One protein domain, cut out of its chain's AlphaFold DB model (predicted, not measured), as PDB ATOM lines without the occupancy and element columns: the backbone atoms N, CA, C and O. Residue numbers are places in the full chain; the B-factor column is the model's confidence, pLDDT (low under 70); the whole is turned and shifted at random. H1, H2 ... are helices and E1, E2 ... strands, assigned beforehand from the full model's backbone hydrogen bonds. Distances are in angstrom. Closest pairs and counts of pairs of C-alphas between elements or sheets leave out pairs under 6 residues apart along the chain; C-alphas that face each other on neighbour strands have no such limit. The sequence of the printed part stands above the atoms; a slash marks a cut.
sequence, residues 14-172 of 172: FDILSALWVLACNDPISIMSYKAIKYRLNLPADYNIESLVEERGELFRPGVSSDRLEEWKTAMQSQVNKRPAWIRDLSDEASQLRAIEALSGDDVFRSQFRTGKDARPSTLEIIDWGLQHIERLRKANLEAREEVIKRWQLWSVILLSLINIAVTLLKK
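What this domain is: This is residues 14 to 172 of the 172 residues of an uncharacterized protein of Calothrix sp. NIES-2098 (UniProt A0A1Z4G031). A compact head holds the small two-stranded sheet of E1 and E2 and short helices, and the one very long helix H7 is packed alongside H1 near its beginning, then sticks out of the head as a straight arm with residues 139 to 172. In the head, H1 and H3 pack by the sheet, while H4, H5 and H6 gather at the end away from the arm. The printed part has 159 residues, with seven named helices and two named strands in the order H1 H2 H3 E1 H4 H5 H6 E2 H7; the sheet, E1 - E2, is antiparallel and the class is mostly helix. The whole is extended, with a radius of gyration of the C-alphas of 23.9 A and spans of 89 by 36 by 24 A.

Where its parts are: E1 is residues 60 to 62, and E2 is residues 108 to 111, 10.8 A long. H1, residues 14 to 26, begins with C-alpha 14 at (25.887, -7.344, 39.601) and is 18.1 A long. H2 is residues 34 to 40, and H3 residues 49 to 54. H4, residues 66 to 78, measures 18.2 A; H5 is residues 85 to 88; H6, residues 93 to 101, measures 12.3 A. H7, residues 124 to 170, runs 68.9 A from C-alpha 124 at (43.291, 0.876, 39.912) to C-alpha 170 at (-3.910, -47.348, 26.233).

How they stand to each other: E1 and E2 are antiparallel neighbours at 157 degrees, with N 61 and O 110 at 2.8 A and N 110 and O 61 at 3.0 A, within hydrogen-bond range. Residues 32 to 33 also pair antiparallel with residues 108 to 109 of E2. The closest C-alphas of H3 and E1 are those of Val 53 and Phe 60, 5.8 A; of H1 and E2, those of Ala 24 and Ser 111, 5.3 A. H1 touches H7, by residues 126 to 138 of H7 alone, at a shallow tilt of 11 degrees, opposite ways; the closest C-alphas, of Ser 18 and Leu 131, are 6.1 A apart. H2 and H3 only just touch, with 3 pairs of C-alphas within 8 A, the closest being Tyr 34 and Ile 49 at 6.4 A. H2 touches H5, closest C-alphas Tyr 39 and Trp 86, 6.1 A. H5 touches H6, closest C-alphas Ile 87 and Gln 96, 5.5 A. H6 touches residues 73 to 77 of H4 alone, closest C-alphas Lys 73 and Ile 100, 6.0 A, at a shallow tilt of 12 degrees, opposite ways. H4 and H7 are apart. Every O i to N i+4 pair is within hydrogen-bond range in H1, H2, H3, H4, H6 and H7; H5 is too short for one.

The domain as a whole: The C-alphas farthest apart, of Ser 78 and Lys 172, are 89.7 A apart. Without residues 139 to 172 the body spans 45 by 31 by 21 A. The printed part has no cut, and the link from E2 to H7, residues 112 to 123, is long. Mean pLDDT of the printed part is 93.3; residue 172, the chain's last, is under 70.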
ATOM      1  N   PHE A  14      24.449  -7.462  39.828       94.75
ATOM      2  CA  PHE A  14      25.887  -7.344  39.601       94.75
ATOM      3  C   PHE A  14      26.290  -5.961  39.067       94.75
ATOM      4  O   PHE A  14      27.388  -5.506  39.378       94.75
ATOM      5  N   ASP A  15      25.411  -5.244  38.358       94.62
ATOM      6  CA  ASP A  15      25.667  -3.847  37.969       94.62
ATOM      7  C   ASP A  15      25.681  -2.942  39.202       94.62
ATOM      8  O   ASP A  15      26.584  -2.124  39.378       94.62
ATOM      9  N   ILE A  16      24.713  -3.141  40.104       95.19
ATOM     10  CA  ILE A  16      24.667  -2.425  41.384       95.19
ATOM     11  C   ILE A  16      25.887  -2.762  42.236       95.19
ATOM     12  O   ILE A  16      26.503  -1.858  42.793       95.19
ATOM     13  N   LEU A  17      26.275  -4.037  42.294       96.31
ATOM     14  CA  LEU A  17      27.455  -4.483  43.031       96.31
ATOM     15  C   LEU A  17      28.747  -3.860  42.480       96.31
ATOM     16  O   LEU A  17      29.608  -3.439  43.248       96.31
ATOM     17  N   SER A  18      28.857  -3.745  41.155       97.38
ATOM     18  CA  SER A  18      30.002  -3.116  40.486       97.38
ATOM     19  C   SER A  18      30.069  -1.619  40.792       97.38
ATOM     20  O   SER A  18      31.126  -1.101  41.145       97.38
ATOM     21  N   ALA A  19      28.931  -0.922  40.732       96.75
ATOM     22  CA  ALA A  19      28.850   0.490  41.091       96.75
ATOM     23  C   ALA A  19      29.184   0.724  42.576       96.75
ATOM     24  O   ALA A  19      29.938   1.639  42.910       96.75
ATOM     25  N   LEU A  20      28.665  -0.129  43.462       96.81
ATOM     26  CA  LEU A  20      28.958  -0.125  44.894       96.81
ATOM     27  C   LEU A  20      30.459  -0.278  45.153       96.81
ATOM     28  O   LEU A  20      31.034   0.490  45.926       96.81
ATOM     29  N   TRP A  21      31.091  -1.234  44.470       97.75
ATOM     30  CA  TRP A  21      32.520  -1.499  44.562       97.75
ATOM     31  C   TRP A  21      33.360  -0.291  44.143       97.75
ATOM     32  O   TRP A  21      34.201   0.177  44.912       97.75
ATOM     33  N   VAL A  22      33.082   0.271  42.965       97.50
ATOM     34  CA  VAL A  22      33.803   1.444  42.447       97.50
ATOM     35  C   VAL A  22      33.667   2.633  43.395       97.50
ATOM     36  O   VAL A  22      34.664   3.282  43.714       97.50
ATOM     37  N   LEU A  23      32.457   2.904  43.894       96.31
ATOM     38  CA  LEU A  23      32.229   3.989  44.846       96.31
ATOM     39  C   LEU A  23      32.999   3.755  46.150       96.31
ATOM     40  O   LEU A  23      33.707   4.652  46.603       96.31
ATOM     41  N   ALA A  24      32.895   2.566  46.749       96.19
ATOM     42  CA  ALA A  24      33.568   2.246  48.009       96.19
ATOM     43  C   ALA A  24      35.096   2.353  47.905       96.19
ATOM     44  O   ALA A  24      35.762   2.782  48.852       96.19
ATOM     45  N   CYS A  25      35.652   2.009  46.747       96.69
ATOM     46  CA  CYS A  25      37.078   2.104  46.481       96.69
ATOM     47  C   CYS A  25      37.545   3.535  46.205       96.69
ATOM     48  O   CYS A  25      38.625   3.901  46.661       96.69
ATOM     49  N   ASN A  26      36.758   4.352  45.498       95.12
ATOM     50  CA  ASN A  26      37.240   5.632  44.972       95.12
ATOM     51  C   ASN A  26      36.787   6.873  45.761       95.12
ATOM     52  O   ASN A  26      37.331   7.958  45.560       95.12
ATOM     53  N   ASP A  27      35.792   6.756  46.646       91.44
ATOM     54  CA  ASP A  27      35.297   7.918  47.390       91.44
ATOM     55  C   ASP A  27      36.402   8.537  48.274       91.44
ATOM     56  O   ASP A  27      37.136   7.794  48.939       91.44
ATOM     57  N   PRO A  28      36.531   9.877  48.340       88.19
ATOM     58  CA  PRO A  28      37.478  10.531  49.242       88.19
ATOM     59  C   PRO A  28      37.364  10.071  50.701       88.19
ATOM     60  O   PRO A  28      38.370  10.004  51.404       88.19
ATOM     61  N   ILE A  29      36.157   9.727  51.154       88.94
ATOM     62  CA  ILE A  29      35.885   9.203  52.491       88.94
ATOM     63  C   ILE A  29      35.793   7.674  52.410       88.94
ATOM     64  O   ILE A  29      35.120   7.117  51.550       88.94
ATOM     65  N   SER A  30      36.487   6.970  53.310       91.88
ATOM     66  CA  SER A  30      36.529   5.495  53.313       91.88
ATOM     67  C   SER A  30      35.252   4.828  53.829       91.88
ATOM     68  O   SER A  30      35.026   3.648  53.566       91.88
ATOM     69  N   ILE A  31      34.429   5.579  54.559       94.12
ATOM     70  CA  ILE A  31      33.157   5.145  55.135       94.12
ATOM     71  C   ILE A  31      32.024   5.605  54.227       94.12
ATOM     72  O   ILE A  31      31.987   6.759  53.801       94.12
ATOM     73  N   MET A  32      31.072   4.714  53.974       94.44
ATOM     74  CA  MET A  32      29.910   5.008  53.154       94.44
ATOM     75  C   MET A  32      28.640   4.516  53.824       94.44
ATOM     76  O   MET A  32      28.594   3.403  54.328       94.44
ATOM     77  N   SER A  33      27.595   5.342  53.815       96.19
ATOM     78  CA  SER A  33      26.271   4.920  54.279       96.19
ATOM     79  C   SER A  33      25.493   4.221  53.171       96.19
ATOM     80  O   SER A  33      25.580   4.606  52.000       96.19
ATOM     81  N   TYR A  34      24.647   3.260  53.539       96.62
ATOM     82  CA  TYR A  34      23.727   2.625  52.590       96.62
ATOM     83  C   TYR A  34      22.801   3.652  51.928       96.62
ATOM     84  O   TYR A  34      22.580   3.613  50.716       96.62
ATOM     85  N   LYS A  35      22.345   4.655  52.691       95.31
ATOM     86  CA  LYS A  35      21.599   5.807  52.156       95.31
ATOM     87  C   LYS A  35      22.368   6.567  51.080       95.31
ATOM     88  O   LYS A  35      21.765   6.934  50.074       95.31
ATOM     89  N   ALA A  36      23.675   6.785  51.248       94.62
ATOM     90  CA  ALA A  36      24.474   7.473  50.235       94.62
ATOM     91  C   ALA A  36      24.506   6.706  48.912       94.62
ATOM     92  O   ALA A  36      24.419   7.332  47.857       94.62
ATOM     93  N   ILE A  37      24.564   5.374  48.950       95.31
ATOM     94  CA  ILE A  37      24.492   4.564  47.731       95.31
ATOM     95  C   ILE A  37      23.102   4.639  47.107       95.31
ATOM     96  O   ILE A  37      23.002   4.918  45.913       95.31
ATOM     97  N   LYS A  38      22.034   4.452  47.901       95.25
ATOM     98  CA  LYS A  38      20.646   4.553  47.406       95.25
ATOM     99  C   LYS A  38      20.420   5.890  46.707       95.25
ATOM    100  O   LYS A  38      19.865   5.935  45.614       95.25
ATOM    101  N   TYR A  39      20.938   6.959  47.303       95.06
ATOM    102  CA  TYR A  39      20.885   8.304  46.756       95.06
ATOM    103  C   TYR A  39      21.666   8.445  45.442       95.06
ATOM    104  O   TYR A  39      21.094   8.823  44.422       95.06
ATOM    105  N   ARG A  40      22.962   8.106  45.438       93.50
ATOM    106  CA  ARG A  40      23.854   8.297  44.277       93.50
ATOM    107  C   ARG A  40      23.472   7.438  43.078       93.50
ATOM    108  O   ARG A  40      23.614   7.878  41.944       93.50
ATOM    109  N   LEU A  41      22.997   6.221  43.329       93.25
ATOM    110  CA  LEU A  41      22.560   5.300  42.284       93.25
ATOM    111  C   LEU A  41      21.070   5.455  41.957       93.25
ATOM    112  O   LEU A  41      20.568   4.696  41.130       93.25
ATOM    113  N   ASN A  42      20.359   6.405  42.576       93.06
ATOM    114  CA  ASN A  42      18.918   6.605  42.405       93.06
ATOM    115  C   ASN A  42      18.128   5.286  42.540       93.06
ATOM    116  O   ASN A  42      17.321   4.924  41.682       93.06
ATOM    117  N   LEU A  43      18.446   4.513  43.580       92.50
ATOM    118  CA  LEU A  43      17.800   3.235  43.870       92.50
ATOM    119  C   LEU A  43      16.474   3.454  44.614       92.50
ATOM    120  O   LEU A  43      16.319   4.449  45.332       92.50
ATOM    121  N   PRO A  44      15.521   2.512  44.501       91.69
ATOM    122  CA  PRO A  44      14.349   2.486  45.369       91.69
ATOM    123  C   PRO A  44      14.739   2.526  46.855       91.69
ATOM    124  O   PRO A  44      15.732   1.927  47.264       91.69
ATOM    125  N   ALA A  45      13.941   3.210  47.681       88.25
ATOM    126  CA  ALA A  45      14.222   3.348  49.115       88.25
ATOM    127  C   ALA A  45      14.275   1.996  49.856       88.25
ATOM    128  O   ALA A  45      15.007   1.853  50.831       88.25
ATOM    129  N   ASP A  46      13.523   1.013  49.363       90.25
ATOM    130  CA  ASP A  46      13.439  -0.363  49.855       90.25
ATOM    131  C   ASP A  46      14.418  -1.327  49.171       90.25
ATOM    132  O   ASP A  46      14.370  -2.527  49.424       90.25
ATOM    133  N   TYR A  47      15.305  -0.835  48.302       92.88
ATOM    134  CA  TYR A  47      16.350  -1.677  47.732       92.88
ATOM    135  C   TYR A  47      17.311  -2.123  48.843       92.88
ATOM    136  O   TYR A  47      17.855  -1.285  49.563       92.88
ATOM    137  N   ASN A  48      17.524  -3.431  48.979       92.00
ATOM    138  CA  ASN A  48      18.340  -4.015  50.045       92.00
ATOM    139  C   ASN A  48      19.826  -4.036  49.641       92.00
ATOM    140  O   ASN A  48      20.295  -4.973  48.996       92.00
ATOM    141  N   ILE A  49      20.555  -2.968  49.972       94.56
ATOM    142  CA  ILE A  49      22.009  -2.870  49.737       94.56
ATOM    143  C   ILE A  49      22.767  -3.605  50.836       94.56
ATOM    144  O   ILE A  49      23.821  -4.178  50.586       94.56
ATOM    145  N   GLU A  50      22.202  -3.584  52.033       94.88
ATOM    146  CA  GLU A  50      22.702  -4.196  53.249       94.88
ATOM    147  C   GLU A  50      23.019  -5.680  52.991       94.88
ATOM    148  O   GLU A  50      24.166  -6.101  53.118       94.88
ATOM    149  N   SER A  51      22.064  -6.426  52.425       93.94
ATOM    150  CA  SER A  51      22.256  -7.824  52.015       93.94
ATOM    151  C   SER A  51      23.336  -8.008  50.940       93.94
ATOM    152  O   SER A  51      24.103  -8.965  51.013       93.94
ATOM    153  N   LEU A  52      23.463  -7.098  49.963       93.94
ATOM    154  CA  LEU A  52      24.532  -7.194  48.956       93.94
ATOM    155  C   LEU A  52      25.924  -7.017  49.566       93.94
ATOM    156  O   LEU A  52      26.875  -7.635  49.091       93.94
ATOM    157  N   VAL A  53      26.042  -6.160  50.580       96.31
ATOM    158  CA  VAL A  53      27.291  -5.929  51.311       96.31
ATOM    159  C   VAL A  53      27.620  -7.114  52.209       96.31
ATOM    160  O   VAL A  53      28.747  -7.600  52.176       96.31
ATOM    161  N   GLU A  54      26.646  -7.606  52.973       95.38
ATOM    162  CA  GLU A  54      26.817  -8.734  53.895       95.38
ATOM    163  C   GLU A  54      27.199 -10.028  53.173       95.38
ATOM    164  O   GLU A  54      28.091 -10.749  53.614       95.38
ATOM    165  N   GLU A  55      26.577 -10.306  52.025       95.62
ATOM    166  CA  GLU A  55      26.886 -11.490  51.223       95.62
ATOM    167  C   GLU A  55      28.275 -11.448  50.559       95.62
ATOM    168  O   GLU A  55      28.697 -12.445  49.960       95.62
ATOM    169  N   ARG A  56      28.956 -10.296  50.573       95.81
ATOM    170  CA  ARG A  56      30.200 -10.049  49.829       95.81
ATOM    171  C   ARG A  56      31.302  -9.532  50.745       95.81
ATOM    172  O   ARG A  56      31.905  -8.485  50.493       95.81
ATOM    173  N   GLY A  57      31.574 -10.279  51.815       94.69
ATOM    174  CA  GLY A  57      32.625  -9.975  52.796       94.69
ATOM    175  C   GLY A  57      34.045  -9.921  52.209       94.69
ATOM    176  O   GLY A  57      34.954  -9.337  52.798       94.69
ATOM    177  N   GLU A  58      34.251 -10.502  51.027       96.31
ATOM    178  CA  GLU A  58      35.487 -10.396  50.253       96.31
ATOM    179  C   GLU A  58      35.677  -9.018  49.599       96.31
ATOM    180  O   GLU A  58      36.811  -8.608  49.344       96.31
ATOM    181  N   LEU A  59      34.584  -8.287  49.364       97.38
ATOM    182  CA  LEU A  59      34.585  -6.938  48.794       97.38
ATOM    183  C   LEU A  59      34.370  -5.872  49.874       97.38
ATOM    184  O   LEU A  59      35.001  -4.813  49.845       97.38
ATOM    185  N   PHE A  60      33.503  -6.129  50.849       97.44
ATOM    186  CA  PHE A  60      33.040  -5.111  51.783       97.44
ATOM    187  C   PHE A  60      33.163  -5.542  53.239       97.44
ATOM    188  O   PHE A  60      33.116  -6.718  53.582       97.44
ATOM    189  N   ARG A  61      33.269  -4.546  54.118       95.69
ATOM    190  CA  ARG A  61      33.087  -4.711  55.559       95.69
ATOM    191  C   ARG A  61      31.829  -3.963  55.978       95.69
ATOM    192  O   ARG A  61      31.850  -2.729  55.885       95.69
ATOM    193  N   PRO A  62      30.776  -4.662  56.430       96.38
ATOM    194  CA  PRO A  62      29.660  -4.004  57.083       96.38
ATOM    195  C   PRO A  62      30.139  -3.400  58.403       96.38
ATOM    196  O   PRO A  62      30.976  -3.967  59.111       96.38
ATOM    197  N   GLY A  63      29.622  -2.219  58.699       94.69
ATOM    198  CA  GLY A  63      29.852  -1.509  59.939       94.69
ATOM    199  C   GLY A  63      31.233  -0.888  60.139       94.69
ATOM    200  O   GLY A  63      32.220  -1.142  59.435       94.69
ATOM    201  N   VAL A  64      31.297  -0.022  61.150       93.75
ATOM    202  CA  VAL A  64      32.524   0.606  61.657       93.75
ATOM    203  C   VAL A  64      32.463   0.709  63.184       93.75
ATOM    204  O   VAL A  64      31.387   0.637  63.768       93.75
ATOM    205  N   SER A  65      33.614   0.885  63.839       92.94
ATOM    206  CA  SER A  65      33.656   1.122  65.285       92.94
ATOM    207  C   SER A  65      33.002   2.457  65.655       92.94
ATOM    208  O   SER A  65      33.048   3.407  64.867       92.94
ATOM    209  N   SER A  66      32.460   2.534  66.875       93.50
ATOM    210  CA  SER A  66      31.861   3.747  67.454       93.50
ATOM    211  C   SER A  66      32.774   4.958  67.308       93.50
ATOM    212  O   SER A  66      32.370   5.963  66.738       93.50
ATOM    213  N   ASP A  67      34.033   4.828  67.718       93.25
ATOM    214  CA  ASP A  67      34.987   5.940  67.747       93.25
ATOM    215  C   ASP A  67      35.179   6.535  66.353       93.25
ATOM    216  O   ASP A  67      35.193   7.746  66.151       93.25
ATOM    217  N   ARG A  68      35.248   5.660  65.351       92.50
ATOM    218  CA  ARG A  68      35.449   6.062  63.966       92.50
ATOM    219  C   ARG A  68      34.201   6.698  63.360       92.50
ATOM    220  O   ARG A  68      34.312   7.600  62.531       92.50
ATOM    221  N   LEU A  69      33.023   6.205  63.737       94.94
ATOM    222  CA  LEU A  69      31.760   6.812  63.341       94.94
ATOM    223  C   LEU A  69      31.628   8.217  63.932       94.94
ATOM    224  O   LEU A  69      31.297   9.144  63.199       94.94
ATOM    225  N   GLU A  70      31.931   8.385  65.218       95.38
ATOM    226  CA  GLU A  70      31.841   9.673  65.911       95.38
ATOM    227  C   GLU A  70      32.843  10.698  65.366       95.38
ATOM    228  O   GLU A  70      32.497  11.862  65.158       95.38
ATOM    229  N   GLU A  71      34.054  10.273  65.005       93.19
ATOM    230  CA  GLU A  71      35.003  11.128  64.284       93.19
ATOM    231  C   GLU A  71      34.444  11.599  62.934       93.19
ATOM    232  O   GLU A  71      34.550  12.777  62.577       93.19
ATOM    233  N   TRP A  72      33.815  10.694  62.180       93.50
ATOM    234  CA  TRP A  72      33.206  11.046  60.901       93.50
ATOM    235  C   TRP A  72      32.004  11.983  61.074       93.50
ATOM    236  O   TRP A  72      31.885  12.961  60.330       93.50
ATOM    237  N   LYS A  73      31.155  11.754  62.085       95.81
ATOM    238  CA  LYS A  73      30.059  12.664  62.459       95.81
ATOM    239  C   LYS A  73      30.584  14.048  62.824       95.81
ATOM    240  O   LYS A  73      30.108  15.035  62.267       95.81
ATOM    241  N   THR A  74      31.618  14.119  63.658       95.50
ATOM    242  CA  THR A  74      32.265  15.376  64.064       95.50
ATOM    243  C   THR A  74      32.793  16.148  62.851       95.50
ATOM    244  O   THR A  74      32.585  17.359  62.730       95.50
ATOM    245  N   ALA A  75      33.417  15.451  61.894       92.81
ATOM    246  CA  ALA A  75      33.880  16.053  60.645       92.81
ATOM    247  C   ALA A  75      32.720  16.596  59.785       92.81
ATOM    248  O   ALA A  75      32.829  17.691  59.233       92.81
ATOM    249  N   MET A  76      31.601  15.868  59.690       94.69
ATOM    250  CA  MET A  76      30.400  16.308  58.961       94.69
ATOM    251  C   MET A  76      29.688  17.493  59.626       94.69
ATOM    252  O   MET A  76      29.142  18.354  58.929       94.69
ATOM    253  N   GLN A  77      29.684  17.549  60.959       94.44
ATOM    254  CA  GLN A  77      29.136  18.673  61.719       94.44
ATOM    255  C   GLN A  77      29.981  19.931  61.502       94.44
ATOM    256  O   GLN A  77      29.435  20.982  61.180       94.44
ATOM    257  N   SER A  78      31.308  19.790  61.577       92.50
ATOM    258  CA  SER A  78      32.259  20.901  61.454       92.50
ATOM    259  C   SER A  78      32.374  21.459  60.033       92.50
ATOM    260  O   SER A  78      32.671  22.637  59.854       92.50
ATOM    261  N   GLN A  79      32.197  20.621  59.005       90.19
ATOM    262  CA  GLN A  79      32.453  20.999  57.615       90.19
ATOM    263  C   GLN A  79      31.341  20.520  56.670       90.19
ATOM    264  O   GLN A  79      31.209  19.331  56.377       90.19
ATOM    265  N   VAL A  80      30.580  21.460  56.096       86.19
ATOM    266  CA  VAL A  80      29.465  21.158  55.171       86.19
ATOM    267  C   VAL A  80      29.925  20.374  53.934       86.19
ATOM    268  O   VAL A  80      29.212  19.494  53.453       86.19
ATOM    269  N   ASN A  81      31.135  20.628  53.431       86.31
ATOM    270  CA  ASN A  81      31.690  19.920  52.272       86.31
ATOM    271  C   ASN A  81      32.046  18.445  52.555       86.31
ATOM    272  O   ASN A  81      32.229  17.684  51.607       86.31
ATOM    273  N   LYS A  82      32.122  18.030  53.827       88.31
ATOM    274  CA  LYS A  82      32.318  16.629  54.234       88.31
ATOM    275  C   LYS A  82      31.006  15.851  54.324       88.31
ATOM    276  O   LYS A  82      31.039  14.626  54.428       88.31
ATOM    277  N   ARG A  83      29.856  16.535  54.269       92.88
ATOM    278  CA  ARG A  83      28.533  15.903  54.300       92.88
ATOM    279  C   ARG A  83      28.263  15.187  52.962       92.88
ATOM    280  O   ARG A  83      28.418  15.801  51.901       92.88
ATOM    281  N   PRO A  84      27.825  13.915  52.973       92.00
ATOM    282  CA  PRO A  84      27.311  13.239  51.787       92.00
ATOM    283  C   PRO A  84      26.184  14.036  51.119       92.00
ATOM    284  O   PRO A  84      25.400  14.692  51.802       92.00
ATOM    285  N   ALA A  85      26.060  13.929  49.792       92.12
ATOM    286  CA  ALA A  85      25.054  14.668  49.021       92.12
ATOM    287  C   ALA A  85      23.624  14.496  49.572       92.12
ATOM    288  O   ALA A  85      22.924  15.479  49.767       92.12
ATOM    289  N   TRP A  86      23.237  13.275  49.958       94.25
ATOM    290  CA  TRP A  86      21.903  13.009  50.513       94.25
ATOM    291  C   TRP A  86      21.607  13.750  51.826       94.25
ATOM    292  O   TRP A  86      20.443  13.999  52.120       94.25
ATOM    293  N   ILE A  87      22.637  14.090  52.612       95.19
ATOM    294  CA  ILE A  87      22.494  14.946  53.798       95.19
ATOM    295  C   ILE A  87      22.431  16.402  53.348       95.19
ATOM    296  O   ILE A  87      21.546  17.129  53.774       95.19
ATOM    297  N   ARG A  88      23.338  16.830  52.463       93.44
ATOM    298  CA  ARG A  88      23.392  18.218  51.974       93.44
ATOM    299  C   ARG A  88      22.101  18.686  51.308       93.44
ATOM    300  O   ARG A  88      21.791  19.868  51.392       93.44
ATOM    301  N   ASP A  89      21.385  17.771  50.667       94.12
ATOM    302  CA  ASP A  89      20.166  18.069  49.917       94.12
ATOM    303  C   ASP A  89      18.902  18.079  50.806       94.12
ATOM    304  O   ASP A  89      17.789  18.261  50.311       94.12
ATOM    305  N   LEU A  90      19.053  17.907  52.128       93.75
ATOM    306  CA  LEU A  90      17.985  18.164  53.100       93.75
ATOM    307  C   LEU A  90      17.741  19.672  53.256       93.75
ATOM    308  O   LEU A  90      18.667  20.478  53.172       93.75
ATOM    309  N   SER A  91      16.487  20.034  53.538       88.81
ATOM    310  CA  SER A  91      15.955  21.406  53.491       88.81
ATOM    311  C   SER A  91      16.650  22.425  54.390       88.81
ATOM    312  O   SER A  91      16.733  23.595  54.032       88.81
ATOM    313  N   ASP A  92      17.089  22.005  55.571       93.88
ATOM    314  CA  ASP A  92      17.542  22.896  56.634       93.88
ATOM    315  C   ASP A  92      18.660  22.251  57.456       93.88
ATOM    316  O   ASP A  92      18.761  21.024  57.553       93.88
ATOM    317  N   GLU A  93      19.496  23.085  58.072       93.19
ATOM    318  CA  GLU A  93      20.659  22.630  58.833       93.19
ATOM    319  C   GLU A  93      20.284  21.744  60.028       93.19
ATOM    320  O   GLU A  93      20.966  20.753  60.285       93.19
ATOM    321  N   ALA A  94      19.166  22.013  60.706       94.44
ATOM    322  CA  ALA A  94      18.718  21.181  61.822       94.44
ATOM    323  C   ALA A  94      18.350  19.759  61.360       94.44
ATOM    324  O   ALA A  94      18.655  18.776  62.034       94.44
ATOM    325  N   SER A  95      17.732  19.611  60.189       95.56
ATOM    326  CA  SER A  95      17.483  18.307  59.564       95.56
ATOM    327  C   SER A  95      18.775  17.607  59.141       95.56
ATOM    328  O   SER A  95      18.880  16.391  59.303       95.56
ATOM    329  N   GLN A  96      19.775  18.353  58.666       95.56
ATOM    330  CA  GLN A  96      21.095  17.799  58.341       95.56
ATOM    331  C   GLN A  96      21.810  17.262  59.583       95.56
ATOM    332  O   GLN A  96      22.303  16.135  59.559       95.56
ATOM    333  N   LEU A  97      21.825  18.029  60.674       95.88
ATOM    334  CA  LEU A  97      22.447  17.628  61.936       95.88
ATOM    335  C   LEU A  97      21.748  16.411  62.547       95.88
ATOM    336  O   LEU A  97      22.420  15.439  62.881       95.88
ATOM    337  N   ARG A  98      20.409  16.389  62.567       96.50
ATOM    338  CA  ARG A  98      19.642  15.209  63.005       96.50
ATOM    339  C   ARG A  98      19.952  13.970  62.169       96.50
ATOM    340  O   ARG A  98      20.060  12.875  62.712       96.50
ATOM    341  N   ALA A  99      20.109  14.125  60.853       96.56
ATOM    342  CA  ALA A  99      20.475  13.016  59.976       96.56
ATOM    343  C   ALA A  99      21.895  12.494  60.247       96.56
ATOM    344  O   ALA A  99      22.121  11.294  60.116       96.56
ATOM    345  N   ILE A 100      22.831  13.374  60.622       96.50
ATOM    346  CA  ILE A 100      24.195  12.999  61.018       96.50
ATOM    347  C   ILE A 100      24.184  12.258  62.360       96.50
ATOM    348  O   ILE A 100      24.794  11.198  62.471       96.50
ATOM    349  N   GLU A 101      23.481  12.785  63.364       96.50
ATOM    350  CA  GLU A 101      23.393  12.183  64.703       96.50
ATOM    351  C   GLU A 101      22.748  10.798  64.673       96.50
ATOM    352  O   GLU A 101      23.234   9.880  65.333       96.50
ATOM    353  N   ALA A 102      21.707  10.634  63.850       96.81
ATOM    354  CA  ALA A 102      20.971   9.386  63.701       96.81
ATOM    355  C   ALA A 102      21.756   8.262  63.004       96.81
ATOM    356  O   ALA A 102      21.270   7.135  62.975       96.81
ATOM    357  N   LEU A 103      22.933   8.534  62.421       96.56
ATOM    358  CA  LEU A 103      23.759   7.482  61.828       96.56
ATOM    359  C   LEU A 103      24.277   6.532  62.911       96.56
ATOM    360  O   LEU A 103      24.903   6.961  63.882       96.56
ATOM    361  N   SER A 104      24.075   5.238  62.704       96.81
ATOM    362  CA  SER A 104      24.638   4.175  63.529       96.81
ATOM    363  C   SER A 104      25.779   3.449  62.811       96.81
ATOM    364  O   SER A 104      26.018   3.642  61.614       96.81
ATOM    365  N   GLY A 105      26.508   2.612  63.557       94.88
ATOM    366  CA  GLY A 105      27.549   1.754  62.990       94.88
ATOM    367  C   GLY A 105      26.988   0.817  61.925       94.88
ATOM    368  O   GLY A 105      27.651   0.591  60.923       94.88
ATOM    369  N   ASP A 106      25.748   0.366  62.086       95.31
ATOM    370  CA  ASP A 106      25.099  -0.584  61.184       95.31
ATOM    371  C   ASP A 106      24.525   0.076  59.924       95.31
ATOM    372  O   ASP A 106      24.138  -0.619  58.995       95.31
ATOM    373  N   ASP A 107      24.506   1.411  59.836       96.19
ATOM    374  CA  ASP A 107      24.044   2.145  58.645       96.19
ATOM    375  C   ASP A 107      25.142   2.351  57.593       96.19
ATOM    376  O   ASP A 107      24.918   2.973  56.539       96.19
ATOM    377  N   VAL A 108      26.357   1.900  57.900       96.44
ATOM    378  CA  VAL A 108      27.553   2.178  57.115       96.44
ATOM    379  C   VAL A 108      28.339   0.919  56.797       96.44
ATOM    380  O   VAL A 108      28.237  -0.112  57.451       96.44
ATOM    381  N   PHE A 109      29.167   1.024  55.772       96.81
ATOM    382  CA  PHE A 109      30.092  -0.009  55.347       96.81
ATOM    383  C   PHE A 109      31.331   0.645  54.728       96.81
ATOM    384  O   PHE A 109      31.415   1.867  54.559       96.81
ATOM    385  N   ARG A 110      32.317  -0.180  54.384       95.31
ATOM    386  CA  ARG A 110      33.541   0.242  53.692       95.31
ATOM    387  C   ARG A 110      34.069  -0.856  52.780       95.31
ATOM    388  O   ARG A 110      33.710  -2.020  52.935       95.31
ATOM    389  N   SER A 111      34.963  -0.495  51.863       96.50
ATOM    390  CA  SER A 111      35.738  -1.479  51.095       96.50
ATOM    391  C   SER A 111      36.634  -2.305  52.026       96.50
ATOM    392  O   SER A 111      37.251  -1.767  52.952       96.50
ATOM    393  N   GLN A 112      36.758  -3.604  51.741       95.75
ATOM    394  CA  GLN A 112      37.653  -4.540  52.429       95.75
ATOM    395  C   GLN A 112      39.114  -4.063  52.441       95.75
ATOM    396  O   GLN A 112      39.859  -4.385  53.368       95.75
ATOM    397  N   PHE A 113      39.503  -3.249  51.458       94.94
ATOM    398  CA  PHE A 113      40.869  -2.761  51.262       94.94
ATOM    399  C   PHE A 113      41.107  -1.364  51.852       94.94
ATOM    400  O   PHE A 113      42.222  -0.852  51.799       94.94
ATOM    401  N   ARG A 114      40.080  -0.731  52.435       93.38
ATOM    402  CA  ARG A 114      40.161   0.621  53.016       93.38
ATOM    403  C   ARG A 114      39.923   0.587  54.524       93.38
ATOM    404  O   ARG A 114      38.994   1.190  55.055       93.38
ATOM    405  N   THR A 115      40.778  -0.152  55.229       85.94
ATOM    406  CA  THR A 115      40.644  -0.402  56.673       85.94
ATOM    407  C   THR A 115      41.204   0.715  57.551       85.94
ATOM    408  O   THR A 115      40.707   0.900  58.658       85.94
ATOM    409  N   GLY A 116      42.193   1.487  57.092       84.06
ATOM    410  CA  GLY A 116      42.814   2.574  57.867       84.06
ATOM    411  C   GLY A 116      41.940   3.826  57.955       84.06
ATOM    412  O   GLY A 116      41.183   4.091  57.024       84.06
ATOM    413  N   LYS A 117      42.025   4.583  59.062       77.56
ATOM    414  CA  LYS A 117      41.235   5.807  59.336       77.56
ATOM    415  C   LYS A 117      41.239   6.781  58.153       77.56
ATOM    416  O   LYS A 117      40.178   7.090  57.617       77.56
ATOM    417  N   ASP A 118      42.433   7.091  57.664       82.31
ATOM    418  CA  ASP A 118      42.675   7.977  56.521       82.31
ATOM    419  C   ASP A 118      42.980   7.193  55.236       82.31
ATOM    420  O   ASP A 118      43.800   7.602  54.411       82.31
ATOM    421  N   ALA A 119      42.358   6.017  55.076       90.06
ATOM    422  CA  ALA A 119      42.561   5.186  53.898       90.06
ATOM    423  C   ALA A 119      42.229   5.976  52.627       90.06
ATOM    424  O   ALA A 119      41.079   6.355  52.380       90.06
ATOM    425  N   ARG A 120      43.260   6.182  51.805       93.38
ATOM    426  CA  ARG A 120      43.152   6.809  50.489       93.38
ATOM    427  C   ARG A 120      42.256   5.974  49.562       93.38
ATOM    428  O   ARG A 120      41.979   4.809  49.874       93.38
ATOM    429  N   PRO A 121      41.785   6.557  48.448       95.75
ATOM    430  CA  PRO A 121      41.191   5.785  47.369       95.75
ATOM    431  C   PRO A 121      42.068   4.586  46.990       95.75
ATOM    432  O   PRO A 121      43.299   4.676  47.006       95.75
ATOM    433  N   SER A 122      41.428   3.459  46.701       96.12
ATOM    434  CA  SER A 122      42.110   2.235  46.291       96.12
ATOM    435  C   SER A 122      42.818   2.422  44.948       96.12
ATOM    436  O   SER A 122      42.408   3.235  44.119       96.12
ATOM    437  N   THR A 123      43.881   1.650  44.722       96.81
ATOM    438  CA  THR A 123      44.582   1.637  43.432       96.81
ATOM    439  C   THR A 123      43.676   1.094  42.327       96.81
ATOM    440  O   THR A 123      42.719   0.357  42.592       96.81
ATOM    441  N   LEU A 124      43.999   1.425  41.073       96.69
ATOM    442  CA  LEU A 124      43.291   0.876  39.912       96.69
ATOM    443  C   LEU A 124      43.322  -0.656  39.896       96.69
ATOM    444  O   LEU A 124      42.323  -1.268  39.551       96.69
ATOM    445  N   GLU A 125      44.421  -1.265  40.343       97.62
ATOM    446  CA  GLU A 125      44.578  -2.720  40.454       97.62
ATOM    447  C   GLU A 125      43.544  -3.344  41.397       97.62
ATOM    448  O   GLU A 125      42.946  -4.365  41.073       97.62
ATOM    449  N   ILE A 126      43.286  -2.717  42.551       97.31
ATOM    450  CA  ILE A 126      42.260  -3.192  43.489       97.31
ATOM    451  C   ILE A 126      40.879  -3.048  42.850       97.31
ATOM    452  O   ILE A 126      40.080  -3.981  42.891       97.31
ATOM    453  N   ILE A 127      40.595  -1.895  42.236       97.75
ATOM    454  CA  ILE A 127      39.305  -1.652  41.580       97.75
ATOM    455  C   ILE A 127      39.060  -2.704  40.490       97.75
ATOM    456  O   ILE A 127      38.009  -3.344  40.502       97.75
ATOM    457  N   ASP A 128      40.035  -2.921  39.610       98.25
ATOM    458  CA  ASP A 128      39.981  -3.909  38.533       98.25
ATOM    459  C   ASP A 128      39.822  -5.336  39.074       98.25
ATOM    460  O   ASP A 128      38.920  -6.056  38.645       98.25
ATOM    461  N   TRP A 129      40.591  -5.713  40.101       98.19
ATOM    462  CA  TRP A 129      40.450  -7.014  40.759       98.19
ATOM    463  C   TRP A 129      39.011  -7.277  41.214       98.19
ATOM    464  O   TRP A 129      38.463  -8.351  40.948       98.19
ATOM    465  N   GLY A 130      38.371  -6.303  41.870       97.94
ATOM    466  CA  GLY A 130      37.003  -6.486  42.358       97.94
ATOM    467  C   GLY A 130      35.971  -6.512  41.231       97.94
ATOM    468  O   GLY A 130      35.036  -7.306  41.294       97.94
ATOM    469  N   LEU A 131      36.166  -5.745  40.153       98.25
ATOM    470  CA  LEU A 131      35.306  -5.821  38.966       98.25
ATOM    471  C   LEU A 131      35.419  -7.184  38.272       98.25
ATOM    472  O   LEU A 131      34.403  -7.807  37.963       98.25
ATOM    473  N   GLN A 132      36.636  -7.699  38.097       98.19
ATOM    474  CA  GLN A 132      36.861  -9.038  37.555       98.19
ATOM    475  C   GLN A 132      36.299 -10.128  38.471       98.19
ATOM    476  O   GLN A 132      35.796 -11.149  37.999       98.19
ATOM    477  N   HIS A 133      36.376  -9.944  39.791       97.88
ATOM    478  CA  HIS A 133      35.752 -10.853  40.744       97.88
ATOM    479  C   HIS A 133      34.226 -10.874  40.584       97.88
ATOM    480  O   HIS A 133      33.649 -11.949  40.432       97.88
ATOM    481  N   ILE A 134      33.585  -9.705  40.523       97.62
ATOM    482  CA  ILE A 134      32.139  -9.578  40.305       97.62
ATOM    483  C   ILE A 134      31.723 -10.210  38.971       97.62
ATOM    484  O   ILE A 134      30.725 -10.927  38.920       97.62
ATOM    485  N   GLU A 135      32.504 -10.019  37.910       97.00
ATOM    486  CA  GLU A 135      32.228 -10.624  36.607       97.00
ATOM    487  C   GLU A 135      32.346 -12.158  36.644       97.00
ATOM    488  O   GLU A 135      31.514 -12.860  36.069       97.00
ATOM    489  N   ARG A 136      33.315 -12.713  37.387       97.12
ATOM    490  CA  ARG A 136      33.380 -14.166  37.638       97.12
ATOM    491  C   ARG A 136      32.140 -14.668  38.380       97.12
ATOM    492  O   ARG A 136      31.596 -15.704  38.005       97.12
ATOM    493  N   LEU A 137      31.658 -13.929  39.383       95.69
ATOM    494  CA  LEU A 137      30.423 -14.272  40.100       95.69
ATOM    495  C   LEU A 137      29.191 -14.207  39.187       95.69
ATOM    496  O   LEU A 137      28.310 -15.063  39.284       95.69
ATOM    497  N   ARG A 138      29.129 -13.217  38.288       95.12
ATOM    498  CA  ARG A 138      28.069 -13.102  37.280       95.12
ATOM    499  C   ARG A 138      28.051 -14.323  36.369       95.12
ATOM    500  O   ARG A 138      26.999 -14.945  36.235       95.12
ATOM    501  N   LYS A 139      29.201 -14.696  35.798       95.31
ATOM    502  CA  LYS A 139      29.330 -15.876  34.927       95.31
ATOM    503  C   LYS A 139      28.915 -17.157  35.642       95.31
ATOM    504  O   LYS A 139      28.033 -17.849  35.150       95.31
ATOM    505  N   ALA A 140      29.424 -17.388  36.851       93.75
ATOM    506  CA  ALA A 140      29.038 -18.544  37.658       93.75
ATOM    507  C   ALA A 140      27.521 -18.582  37.945       93.75
ATOM    508  O   ALA A 140      26.909 -19.648  37.947       93.75
ATOM    509  N   ASN A 141      26.879 -17.424  38.157       92.56
ATOM    510  CA  ASN A 141      25.427 -17.360  38.350       92.56
ATOM    511  C   ASN A 141      24.651 -17.720  37.074       92.56
ATOM    512  O   ASN A 141      23.635 -18.407  37.157       92.56
ATOM    513  N   LEU A 142      25.113 -17.250  35.913       92.50
ATOM    514  CA  LEU A 142      24.503 -17.563  34.621       92.50
ATOM    515  C   LEU A 142      24.652 -19.050  34.290       92.50
ATOM    516  O   LEU A 142      23.655 -19.698  33.980       92.50
ATOM    517  N   GLU A 143      25.847 -19.610  34.464       93.44
ATOM    518  CA  GLU A 143      26.128 -21.035  34.250       93.44
ATOM    519  C   GLU A 143      25.252 -21.922  35.148       93.44
ATOM    520  O   GLU A 143      24.592 -22.838  34.659       93.44
ATOM    521  N   ALA A 144      25.129 -21.594  36.439       91.44
ATOM    522  CA  ALA A 144      24.261 -22.333  37.357       91.44
ATOM    523  C   ALA A 144      22.778 -22.296  36.936       91.44
ATOM    524  O   ALA A 144      22.062 -23.294  37.060       91.44
ATOM    525  N   ARG A 145      22.295 -21.161  36.410       88.44
ATOM    526  CA  ARG A 145      20.926 -21.054  35.874       88.44
ATOM    527  C   ARG A 145      20.750 -21.905  34.623       88.44
ATOM    528  O   ARG A 145      19.733 -22.584  34.493       88.44
ATOM    529  N   GLU A 146      21.727 -21.886  33.722       91.38
ATOM    530  CA  GLU A 146      21.704 -22.716  32.521       91.38
ATOM    531  C   GLU A 146      21.696 -24.207  32.854       91.38
ATOM    532  O   GLU A 146      20.940 -24.956  32.240       91.38
ATOM    533  N   GLU A 147      22.482 -24.655  33.835       91.56
ATOM    534  CA  GLU A 147      22.476 -26.053  34.278       91.56
ATOM    535  C   GLU A 147      21.105 -26.490  34.797       91.56
ATOM    536  O   GLU A 147      20.631 -27.576  34.460       91.56
ATOM    537  N   VAL A 148      20.437 -25.640  35.581       89.44
ATOM    538  CA  VAL A 148      19.080 -25.917  36.069       89.44
ATOM    539  C   VAL A 148      18.103 -26.029  34.898       89.44
ATOM    540  O   VAL A 148      17.344 -26.997  34.836       89.44
ATOM    541  N   ILE A 149      18.150 -25.101  33.939       89.00
ATOM    542  CA  ILE A 149      17.295 -25.141  32.743       89.00
ATOM    543  C   ILE A 149      17.561 -26.412  31.925       89.00
ATOM    544  O   ILE A 149      16.611 -27.106  31.567       89.00
ATOM    545  N   LYS A 150      18.829 -26.765  31.685       90.88
ATOM    546  CA  LYS A 150      19.221 -27.988  30.963       90.88
ATOM    547  C   LYS A 150      18.707 -29.247  31.669       90.88
ATOM    548  O   LYS A 150      18.186 -30.145  31.010       90.88
ATOM    549  N   ARG A 151      18.781 -29.305  33.006       89.75
ATOM    550  CA  ARG A 151      18.212 -30.414  33.797       89.75
ATOM    551  C   ARG A 151      16.698 -30.508  33.628       89.75
ATOM    552  O   ARG A 151      16.189 -31.601  33.396       89.75
ATOM    553  N   TRP A 152      15.979 -29.388  33.700       87.44
ATOM    554  CA  TRP A 152      14.528 -29.367  33.480       87.44
ATOM    555  C   TRP A 152      14.144 -29.777  32.057       87.44
ATOM    556  O   TRP A 152      13.206 -30.553  31.880       87.44
ATOM    557  N   GLN A 153      14.892 -29.322  31.051       89.50
ATOM    558  CA  GLN A 153      14.703 -29.741  29.662       89.50
ATOM    559  C   GLN A 153      14.881 -31.256  29.516       89.50
ATOM    560  O   GLN A 153      14.005 -31.916  28.959       89.50
ATOM    561  N   LEU A 154      15.938 -31.834  30.093       92.50
ATOM    562  CA  LEU A 154      16.154 -33.282  30.077       92.50
ATOM    563  C   LEU A 154      14.985 -34.044  30.728       92.50
ATOM    564  O   LEU A 154      14.447 -34.975  30.129       92.50
ATOM    565  N   TRP A 155      14.541 -33.612  31.914       90.62
ATOM    566  CA  TRP A 155      13.394 -34.217  32.603       90.62
ATOM    567  C   TRP A 155      12.098 -34.120  31.794       90.62
ATOM    568  O   TRP A 155      11.330 -35.082  31.755       90.62
ATOM    569  N   SER A 156      11.867 -32.999  31.109       87.00
ATOM    570  CA  SER A 156      10.683 -32.828  30.261       87.00
ATOM    571  C   SER A 156      10.676 -33.791  29.068       87.00
ATOM    572  O   SER A 156       9.638 -34.382  28.775       87.00
ATOM    573  N   VAL A 157      11.833 -34.041  28.439       91.06
ATOM    574  CA  VAL A 157      11.967 -35.010  27.335       91.06
ATOM    575  C   VAL A 157      11.684 -36.436  27.814       91.06
ATOM    576  O   VAL A 157      10.963 -37.182  27.145       91.06
ATOM    577  N   ILE A 158      12.197 -36.813  28.989       91.06
ATOM    578  CA  ILE A 158      11.938 -38.129  29.593       91.06
ATOM    579  C   ILE A 158      10.442 -38.296  29.890       91.06
ATOM    580  O   ILE A 158       9.844 -39.301  29.503       91.06
ATOM    581  N   LEU A 159       9.816 -37.299  30.523       91.75
ATOM    582  CA  LEU A 159       8.396 -37.346  30.872       91.75
ATOM    583  C   LEU A 159       7.506 -37.457  29.628       91.75
ATOM    584  O   LEU A 159       6.609 -38.297  29.591       91.75
ATOM    585  N   LEU A 160       7.778 -36.659  28.590       92.00
ATOM    586  CA  LEU A 160       7.050 -36.721  27.319       92.00
ATOM    587  C   LEU A 160       7.177 -38.096  26.654       92.00
ATOM    588  O   LEU A 160       6.197 -38.611  26.118       92.00
ATOM    589  N   SER A 161       8.355 -38.717  26.737       87.12
ATOM    590  CA  SER A 161       8.588 -40.064  26.205       87.12
ATOM    591  C   SER A 161       7.753 -41.116  26.945       87.12
ATOM    592  O   SER A 161       7.096 -41.937  26.307       87.12
ATOM    593  N   LEU A 162       7.707 -41.057  28.283       92.44
ATOM    594  CA  LEU A 162       6.883 -41.954  29.104       92.44
ATOM    595  C   LEU A 162       5.383 -41.769  28.842       92.44
ATOM    596  O   LEU A 162       4.660 -42.757  28.702       92.44
ATOM    597  N   ILE A 163       4.921 -40.521  28.719       92.50
ATOM    598  CA  ILE A 163       3.528 -40.212  28.369       92.50
ATOM    599  C   ILE A 163       3.183 -40.813  27.005       92.50
ATOM    600  O   ILE A 163       2.145 -41.456  26.867       92.50
ATOM    601  N   ASN A 164       4.054 -40.657  26.005       90.81
ATOM    602  CA  ASN A 164       3.809 -41.189  24.667       90.81
ATOM    603  C   ASN A 164       3.702 -42.728  24.665       90.81
ATOM    604  O   ASN A 164       2.814 -43.292  24.023       90.81
ATOM    605  N   ILE A 165       4.553 -43.411  25.440       92.00
ATOM    606  CA  ILE A 165       4.479 -44.869  25.628       92.00
ATOM    607  C   ILE A 165       3.144 -45.263  26.279       92.00
ATOM    608  O   ILE A 165       2.458 -46.149  25.769       92.00
ATOM    609  N   ALA A 166       2.736 -44.586  27.355       90.81
ATOM    610  CA  ALA A 166       1.477 -44.870  28.047       90.81
ATOM    611  C   ALA A 166       0.248 -44.654  27.145       90.81
ATOM    612  O   ALA A 166      -0.643 -45.499  27.102       90.81
ATOM    613  N   VAL A 167       0.223 -43.563  26.371       91.19
ATOM    614  CA  VAL A 167      -0.842 -43.286  25.389       91.19
ATOM    615  C   VAL A 167      -0.899 -44.372  24.315       91.19
ATOM    616  O   VAL A 167      -1.987 -44.779  23.911       91.19
ATOM    617  N   THR A 168       0.255 -44.860  23.862       90.44
ATOM    618  CA  THR A 168       0.326 -45.935  22.863       90.44
ATOM    619  C   THR A 168      -0.207 -47.257  23.421       90.44
ATOM    620  O   THR A 168      -0.912 -47.972  22.715       90.44
ATOM    621  N   LEU A 169       0.083 -47.571  24.689       87.38
ATOM    622  CA  LEU A 169      -0.421 -48.773  25.360       87.38
ATOM    623  C   LEU A 169      -1.928 -48.712  25.639       87.38
ATOM    624  O   LEU A 169      -2.595 -49.725  25.500       87.38
ATOM    625  N   LEU A 170      -2.472 -47.541  25.984       85.75
ATOM    626  CA  LEU A 170      -3.910 -47.348  26.233       85.75
ATOM    627  C   LEU A 170      -4.773 -47.384  24.963       85.75
ATOM    628  O   LEU A 170      -5.983 -47.567  25.051       85.75
ATOM    629  N   LYS A 171      -4.176 -47.157  23.788       81.44
ATOM    630  CA  LYS A 171      -4.863 -47.232  22.487       81.44
ATOM    631  C   LYS A 171      -4.848 -48.636  21.865       81.44
ATOM    632  O   LYS A 171      -5.395 -48.796  20.775       81.44
ATOM    633  N   LYS A 172      -4.191 -49.602  22.507       64.19
ATOM    634  CA  LYS A 172      -4.130 -51.008  22.093       64.19
ATOM    635  C   LYS A 172      -5.172 -51.824  22.843       64.19
ATOM    636  O   LYS A 172      -5.720 -52.744  22.203       64.19
TER     637      LYS A 172